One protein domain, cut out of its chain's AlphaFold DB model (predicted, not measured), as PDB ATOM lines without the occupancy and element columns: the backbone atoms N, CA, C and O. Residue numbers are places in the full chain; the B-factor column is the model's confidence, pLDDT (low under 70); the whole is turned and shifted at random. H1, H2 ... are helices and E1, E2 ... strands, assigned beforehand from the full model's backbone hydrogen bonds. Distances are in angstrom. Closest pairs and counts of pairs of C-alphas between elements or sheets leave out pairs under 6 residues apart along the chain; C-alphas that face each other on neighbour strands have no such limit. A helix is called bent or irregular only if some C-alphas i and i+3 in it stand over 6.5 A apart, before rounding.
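AT A GLANCE: This is residues 3 to 62 of the 83 residues of the protein "Thioredoxin-like_fold domain-containing protein" of Chloroflexi bacterium RBG_13_46_14 (UniProt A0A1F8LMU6). A small sheet of three strands, E2 E1 E3 in order, forms the middle of three layers, with long helix H1 over one face and shorter H2 over the other. The printed part has 60 residues, running E1, H1, E2, H2, E3. The sheet is mixed, the class mixed helices and strands; the whole is compact, with radius of gyration of the C-alphas 11.3 A and spans 28 by 25 by 17 A.

HOW THE PARTS SIT: Inner strand E1, residues 3 to 5, is parallel to E2, residues 34 to 37 (N 36 to O 3, 2.8 A, within hydrogen-bond range). It is antiparallel to E3, residues 55 to 58; N 4 and O 55, 2.8 A apart, are within hydrogen-bond range. H1, residues 11 to 26, lies over E1 at a height over the sheet of 9.2 A, along the strands; the closest C-alphas of the two, Ser 5 and Cys 13, are 5.4 A apart. E1, H1 and E2 make a strand-helix-strand unit, parallel neighbour strands with a helix between, its crossover right-handed. H2, residues 38 to 47, is on the opposite face at 8.8 A, slantwise to the strands; its closest C-alphas to E1, Gly 38 and Ser 5, are 6.4 A apart. H1 and H2 are apart. Every O i to N i+4 pair is within hydrogen-bond range in H1, 3 of 6 in H2.

IN THESE COORDINATES: E1 begins at C-alpha 3 (247.357, 374.220, 328.409) and E3 ends at C-alpha 58 (247.868, 382.898, 327.164). H1 is 22.8 A long, H2 14.8 A, E1 6.7 A, E2 9.8 A, E3 10.2 A. H2 is irregular: C-alphas 40 and 43 are 7.1 A apart.

THE WHOLE: The farthest C-alphas, Gly 29 and Glu 51, are 30.4 A apart. The printed part has no cut, no link is long, and no printed residue is under 70 in pLDDT.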
ATOM      1  N   VAL A   3     248.606 374.974 328.316       94.56
ATOM      2  CA  VAL A   3     247.357 374.220 328.409       94.56
ATOM      3  C   VAL A   3     247.440 373.230 329.555       94.56
ATOM      4  O   VAL A   3     248.439 372.530 329.719       94.56
ATOM      5  N   PHE A   4     246.382 373.187 330.347       94.25
ATOM      6  CA  PHE A   4     246.266 372.425 331.573       94.25
ATOM      7  C   PHE A   4     245.241 371.317 331.379       94.25
ATOM      8  O   PHE A   4     244.099 371.569 330.986       94.25
ATOM      9  N   SER A   5     245.656 370.092 331.683       93.38
ATOM     10  CA  SER A   5     244.816 368.899 331.625       93.38
ATOM     11  C   SER A   5     244.862 368.146 332.947       93.38
ATOM     12  O   SER A   5     245.911 368.056 333.592       93.38
ATOM     13  N   GLY A   6     243.733 367.536 333.303       89.12
ATOM     14  CA  GLY A   6     243.678 366.529 334.355       89.12
ATOM     15  C   GLY A   6     244.410 365.239 333.969       89.12
ATOM     16  O   GLY A   6     244.743 365.022 332.799       89.12
ATOM     17  N   ASP A   7     244.639 364.394 334.973       86.12
ATOM     18  CA  ASP A   7     245.145 363.027 334.848       86.12
ATOM     19  C   ASP A   7     244.262 362.106 335.721       86.12
ATOM     20  O   ASP A   7     244.291 362.248 336.947       86.12
ATOM     21  N   PRO A   8     243.422 361.227 335.136       85.50
ATOM     22  CA  PRO A   8     243.261 360.986 333.700       85.50
ATOM     23  C   PRO A   8     242.579 362.161 332.960       85.50
ATOM     24  O   PRO A   8     241.740 362.856 333.540       85.50
ATOM     25  N   PRO A   9     242.904 362.399 331.673       86.75
ATOM     26  CA  PRO A   9     242.298 363.476 330.893       86.75
ATOM     27  C   PRO A   9     240.829 363.168 330.568       86.75
ATOM     28  O   PRO A   9     240.510 362.101 330.041       86.75
ATOM     29  N   CYS A  10     239.932 364.123 330.829       87.88
ATOM     30  CA  CYS A  10     238.539 364.052 330.379       87.88
ATOM     31  C   CYS A  10     238.421 364.351 328.871       87.88
ATOM     32  O   CYS A  10     239.370 364.840 328.255       87.88
ATOM     33  N   GLN A  11     237.244 364.118 328.279       89.25
ATOM     34  CA  GLN A  11     237.001 364.364 326.850       89.25
ATOM     35  C   GLN A  11     237.418 365.783 326.420       89.25
ATOM     36  O   GLN A  11     238.186 365.947 325.477       89.25
ATOM     37  N   ALA A  12     237.004 366.803 327.178       88.69
ATOM     38  CA  ALA A  12     237.340 368.195 326.881       88.69
ATOM     39  C   ALA A  12     238.850 368.489 327.004       88.69
ATOM     40  O   ALA A  12     239.383 369.315 326.266       88.69
ATOM     41  N   CYS A  13     239.563 367.798 327.902       90.75
ATOM     42  CA  CYS A  13     241.021 367.899 327.987       90.75
ATOM     43  C   CYS A  13     241.698 367.316 326.743       90.75
ATOM     44  O   CYS A  13     242.642 367.911 326.234       90.75
ATOM     45  N   GLN A  14     241.222 366.178 326.235       92.44
ATOM     46  CA  GLN A  14     241.782 365.574 325.024       92.44
ATOM     47  C   GLN A  14     241.605 366.486 323.807       92.44
ATOM     48  O   GLN A  14     242.546 366.669 323.032       92.44
ATOM     49  N   GLU A  15     240.430 367.105 323.669       92.94
ATOM     50  CA  GLU A  15     240.168 368.075 322.604       92.94
ATOM     51  C   GLU A  15     241.066 369.308 322.721       92.94
ATOM     52  O   GLU A  15     241.670 369.715 321.727       92.94
ATOM     53  N   LEU A  16     241.248 369.843 323.934       93.50
ATOM     54  CA  LEU A  16     242.152 370.969 324.156       93.50
ATOM     55  C   LEU A  16     243.606 370.613 323.819       93.50
ATOM     56  O   LEU A  16     244.310 371.417 323.212       93.50
ATOM     57  N   LEU A  17     244.077 369.421 324.195       93.25
ATOM     58  CA  LEU A  17     245.442 368.984 323.891       93.25
ATOM     59  C   LEU A  17     245.666 368.856 322.380       93.25
ATOM     60  O   LEU A  17     246.710 369.285 321.890       93.25
ATOM     61  N   LYS A  18     244.676 368.330 321.647       93.81
ATOM     62  CA  LYS A  18     244.706 368.264 320.181       93.81
ATOM     63  C   LYS A  18     244.735 369.663 319.564       93.81
ATOM     64  O   LYS A  18     245.581 369.930 318.716       93.81
ATOM     65  N   LEU A  19     243.873 370.565 320.034       93.50
ATOM     66  CA  LEU A  19     243.857 371.958 319.589       93.50
ATOM     67  C   LEU A  19     245.215 372.628 319.847       93.50
ATOM     68  O   LEU A  19     245.757 373.319 318.990       93.50
ATOM     69  N   ALA A  20     245.820 372.372 321.006       93.38
ATOM     70  CA  ALA A  20     247.133 372.896 321.349       93.38
ATOM     71  C   ALA A  20     248.232 372.420 320.376       93.38
ATOM     72  O   ALA A  20     249.083 373.224 319.993       93.38
ATOM     73  N   ASP A  21     248.203 371.154 319.942       93.75
ATOM     74  CA  ASP A  21     249.104 370.637 318.898       93.75
ATOM     75  C   ASP A  21     248.902 371.337 317.552       93.75
ATOM     76  O   ASP A  21     249.876 371.732 316.907       93.75
ATOM     77  N   GLU A  22     247.647 371.538 317.143       93.69
ATOM     78  CA  GLU A  22     247.321 372.239 315.898       93.69
ATOM     79  C   GLU A  22     247.879 373.666 315.905       93.69
ATOM     80  O   GLU A  22     248.478 374.105 314.923       93.69
ATOM     81  N   TYR A  23     247.770 374.375 317.031       93.06
ATOM     82  CA  TYR A  23     248.316 375.724 317.182       93.06
ATOM     83  C   TYR A  23     249.842 375.747 317.255       93.06
ATOM     84  O   TYR A  23     250.465 376.634 316.667       93.06
ATOM     85  N   ALA A  24     250.457 374.768 317.921       93.00
ATOM     86  CA  ALA A  24     251.911 374.627 317.942       93.00
ATOM     87  C   ALA A  24     252.477 374.421 316.526       93.00
ATOM     88  O   ALA A  24     253.515 374.988 316.181       93.00
ATOM     89  N   ALA A  25     251.774 373.648 315.693       93.31
ATOM     90  CA  ALA A  25     252.130 373.434 314.295       93.31
ATOM     91  C   ALA A  25     251.854 374.674 313.426       93.31
ATOM     92  O   ALA A  25     252.741 375.118 312.696       93.31
ATOM     93  N   LYS A  26     250.655 375.266 313.536       91.06
ATOM     94  CA  LYS A  26     250.213 376.452 312.773       91.06
ATOM     95  C   LYS A  26     251.113 377.666 313.016       91.06
ATOM     96  O   LYS A  26     251.424 378.396 312.081       91.06
ATOM     97  N   TYR A  27     251.563 377.863 314.256       89.50
ATOM     98  CA  TYR A  27     252.382 379.005 314.671       89.50
ATOM     99  C   TYR A  27     253.814 378.603 315.042       89.50
ATOM    100  O   TYR A  27     254.439 379.234 315.899       89.50
ATOM    101  N   LYS A  28     254.359 377.564 314.398       87.62
ATOM    102  CA  LYS A  28     255.718 377.077 314.659       87.62
ATOM    103  C   LYS A  28     256.739 378.221 314.588       87.62
ATOM    104  O   LYS A  28     256.838 378.922 313.585       87.62
ATOM    105  N   GLY A  29     257.495 378.409 315.672       86.50
ATOM    106  CA  GLY A  29     258.499 379.475 315.805       86.50
ATOM    107  C   GLY A  29     257.949 380.848 316.213       86.50
ATOM    108  O   GLY A  29     258.742 381.742 316.486       86.50
ATOM    109  N   LYS A  30     256.624 381.016 316.295       87.94
ATOM    110  CA  LYS A  30     255.960 382.237 316.786       87.94
ATOM    111  C   LYS A  30     255.240 382.023 318.114       87.94
ATOM    112  O   LYS A  30     255.201 382.926 318.937       87.94
ATOM    113  N   LEU A  31     254.691 380.828 318.334       89.06
ATOM    114  CA  LEU A  31     253.973 380.466 319.550       89.06
ATOM    115  C   LEU A  31     254.651 379.280 320.234       89.06
ATOM    116  O   LEU A  31     254.754 378.195 319.664       89.06
ATOM    117  N   GLN A  32     255.061 379.466 321.487       90.56
ATOM    118  CA  GLN A  32     255.447 378.355 322.348       90.56
ATOM    119  C   GLN A  32     254.197 377.772 323.007       90.56
ATOM    120  O   GLN A  32     253.464 378.488 323.697       90.56
ATOM    121  N   VAL A  33     253.958 376.479 322.800       93.00
ATOM    122  CA  VAL A  33     252.853 375.743 323.422       93.00
ATOM    123  C   VAL A  33     253.417 374.768 324.447       93.00
ATOM    124  O   VAL A  33     254.246 373.927 324.109       93.00
ATOM    125  N   VAL A  34     252.975 374.883 325.698       93.69
ATOM    126  CA  VAL A  34     253.399 374.025 326.810       93.69
ATOM    127  C   VAL A  34     252.189 373.258 327.326       93.69
ATOM    128  O   VAL A  34     251.167 373.860 327.648       93.69
ATOM    129  N   LYS A  35     252.294 371.930 327.406       93.44
ATOM    130  CA  LYS A  35     251.229 371.059 327.920       93.44
ATOM    131  C   LYS A  35     251.561 370.623 329.340       93.44
ATOM    132  O   LYS A  35     252.556 369.940 329.582       93.44
ATOM    133  N   LEU A  36     250.717 371.008 330.280       92.94
ATOM    134  CA  LEU A  36     250.869 370.744 331.700       92.94
ATOM    135  C   LEU A  36     249.768 369.765 332.118       92.94
ATOM    136  O   LEU A  36     248.592 370.114 332.144       92.94
ATOM    137  N   ILE A  37     250.149 368.520 332.412       92.38
ATOM    138  CA  ILE A  37     249.207 367.424 332.668       92.38
ATOM    139  C   ILE A  37     249.405 366.870 334.082       92.38
ATOM    140  O   ILE A  37     250.520 366.518 334.474       92.38
ATOM    141  N   GLY A  38     248.326 366.786 334.859       88.88
ATOM    142  CA  GLY A  38     248.340 366.156 336.180       88.88
ATOM    143  C   GLY A  38     249.326 366.810 337.158       88.88
ATOM    144  O   GLY A  38     249.373 368.031 337.307       88.88
ATOM    145  N   LYS A  39     250.141 365.998 337.847       87.25
ATOM    146  CA  LYS A  39     251.038 366.477 338.920       87.25
ATOM    147  C   LYS A  39     252.058 367.518 338.454       87.25
ATOM    148  O   LYS A  39     252.387 368.409 339.233       87.25
ATOM    149  N   GLN A  40     252.521 367.452 337.204       85.62
ATOM    150  CA  GLN A  40     253.489 368.420 336.668       85.62
ATOM    151  C   GLN A  40     252.872 369.816 336.476       85.62
ATOM    152  O   GLN A  40     253.587 370.812 336.423       85.62
ATOM    153  N   ALA A  41     251.540 369.888 336.390       89.50
ATOM    154  CA  ALA A  41     250.801 371.129 336.226       89.50
ATOM    155  C   ALA A  41     250.554 371.851 337.554       89.50
ATOM    156  O   ALA A  41     250.363 373.060 337.548       89.50
ATOM    157  N   MET A  42     250.583 371.137 338.686       86.88
ATOM    158  CA  MET A  42     250.119 371.635 339.989       86.88
ATOM    159  C   MET A  42     250.800 372.925 340.456       86.88
ATOM    160  O   MET A  42     250.139 373.772 341.053       86.88
ATOM    161  N   ALA A  43     252.102 373.086 340.198       90.12
ATOM    162  CA  ALA A  43     252.831 374.292 340.588       90.12
ATOM    163  C   ALA A  43     252.283 375.530 339.860       90.12
ATOM    164  O   ALA A  43     251.835 376.476 340.504       90.12
ATOM    165  N   LYS A  44     252.218 375.471 338.526       90.38
ATOM    166  CA  LYS A  44     251.669 376.553 337.698       90.38
ATOM    167  C   LYS A  44     250.157 376.713 337.831       90.38
ATOM    168  O   LYS A  44     249.642 377.819 337.751       90.38
ATOM    169  N   PHE A  45     249.440 375.623 338.076       89.62
ATOM    170  CA  PHE A  45     248.000 375.647 338.307       89.62
ATOM    171  C   PHE A  45     247.657 376.492 339.540       89.62
ATOM    172  O   PHE A  45     246.745 377.313 339.494       89.62
ATOM    173  N   LYS A  46     248.449 376.357 340.616       89.88
ATOM    174  CA  LYS A  46     248.346 377.216 341.803       89.88
ATOM    175  C   LYS A  46     248.834 378.640 341.547       89.88
ATOM    176  O   LYS A  46     248.184 379.573 341.996       89.88
ATOM    177  N   GLU A  47     249.946 378.811 340.829       92.38
ATOM    178  CA  GLU A  47     250.493 380.131 340.470       92.38
ATOM    179  C   GLU A  47     249.459 380.998 339.738       92.38
ATOM    180  O   GLU A  47     249.234 382.152 340.100       92.38
ATOM    181  N   TYR A  48     248.752 380.410 338.773       91.25
ATOM    182  CA  TYR A  48     247.715 381.094 338.006       91.25
ATOM    183  C   TYR A  48     246.339 381.118 338.684       91.25
ATOM    184  O   TYR A  48     245.398 381.648 338.091       91.25
ATOM    185  N   ASN A  49     246.221 380.602 339.915       90.81
ATOM    186  CA  ASN A  49     244.966 380.465 340.663       90.81
ATOM    187  C   ASN A  49     243.844 379.854 339.809       90.81
ATOM    188  O   ASN A  49     242.750 380.407 339.739       90.81
ATOM    189  N   LEU A  50     244.153 378.757 339.116       89.81
ATOM    190  CA  LEU A  50     243.171 378.032 338.318       89.81
ATOM    191  C   LEU A  50     242.282 377.191 339.239       89.81
ATOM    192  O   LEU A  50     242.753 376.614 340.222       89.81
ATOM    193  N   GLU A  51     241.003 377.102 338.904       87.38
ATOM    194  CA  GLU A  51     240.004 376.370 339.686       87.38
ATOM    195  C   GLU A  51     239.611 375.055 339.009       87.38
ATOM    196  O   GLU A  51     239.263 374.084 339.684       87.38
ATOM    197  N   CYS A  52     239.694 374.990 337.674       86.50
ATOM    198  CA  CYS A  52     239.200 373.844 336.917       86.50
ATOM    199  C   CYS A  52     240.061 373.511 335.689       86.50
ATOM    200  O   CYS A  52     240.571 374.389 335.000       86.50
ATOM    201  N   THR A  53     240.178 372.218 335.378       87.25
ATOM    202  CA  THR A  53     240.709 371.723 334.097       87.25
ATOM    203  C   THR A  53     239.565 371.213 333.216       87.25
ATOM    204  O   THR A  53     238.666 370.561 333.748       87.25
ATOM    205  N   PRO A  54     239.604 371.382 331.885       91.94
ATOM    206  CA  PRO A  54     240.699 371.939 331.088       91.94
ATOM    207  C   PRO A  54     240.857 373.450 331.270       91.94
ATOM    208  O   PRO A  54     239.866 374.158 331.433       91.94
ATOM    209  N   ALA A  55     242.097 373.936 331.222       93.81
ATOM    210  CA  ALA A  55     242.375 375.369 331.247       93.81
ATOM    211  C   ALA A  55     243.450 375.770 330.238       93.81
ATOM    212  O   ALA A  55     244.353 374.996 329.929       93.81
ATOM    213  N   THR A  56     243.356 376.987 329.718       94.56
ATOM    214  CA  THR A  56     244.330 377.574 328.795       94.56
ATOM    215  C   THR A  56     244.754 378.939 329.298       94.56
ATOM    216  O   THR A  56     243.910 379.797 329.549       94.56
ATOM    217  N   VAL A  57     246.062 379.139 329.415       93.81
ATOM    218  CA  VAL A  57     246.678 380.402 329.809       93.81
ATOM    219  C   VAL A  57     247.481 380.956 328.637       93.81
ATOM    220  O   VAL A  57     248.349 380.287 328.064       93.81
ATOM    221  N   ILE A  58     247.187 382.194 328.251       92.50
ATOM    222  CA  ILE A  58     247.868 382.898 327.164       92.50
ATOM    223  C   ILE A  58     248.491 384.171 327.735       92.50
ATOM    224  O   ILE A  58     247.808 384.997 328.341       92.50
ATOM    225  N   ASN A  59     249.803 384.307 327.517       88.69
ATOM    226  CA  ASN A  59     250.601 385.464 327.929       88.69
ATOM    227  C   ASN A  59     250.415 385.834 329.414       88.69
ATOM    228  O   ASN A  59     250.270 387.007 329.740       88.69
ATOM    229  N   GLU A  60     250.303 384.815 330.280       87.88
ATOM    230  CA  GLU A  60     250.154 384.922 331.747       87.88
ATOM    231  C   GLU A  60     248.929 385.727 332.234       87.88
ATOM    232  O   GLU A  60     248.719 385.882 333.435       87.88
ATOM    233  N   LYS A  61     248.089 386.226 331.318       86.88
ATOM    234  CA  LYS A  61     246.981 387.150 331.604       86.88
ATOM    235  C   LYS A  61     245.623 386.567 331.252       86.88
ATOM    236  O   LYS A  61     244.690 386.656 332.046       86.88
ATOM    237  N   ILE A  62     245.498 385.991 330.058       89.88
ATOM    238  CA  ILE A  62     244.224 385.465 329.572       89.88
ATOM    239  C   ILE A  62     244.100 384.029 330.060       89.88
ATOM    240  O   ILE A  62     244.953 383.199 329.747       89.88
TER     241      ILE A  62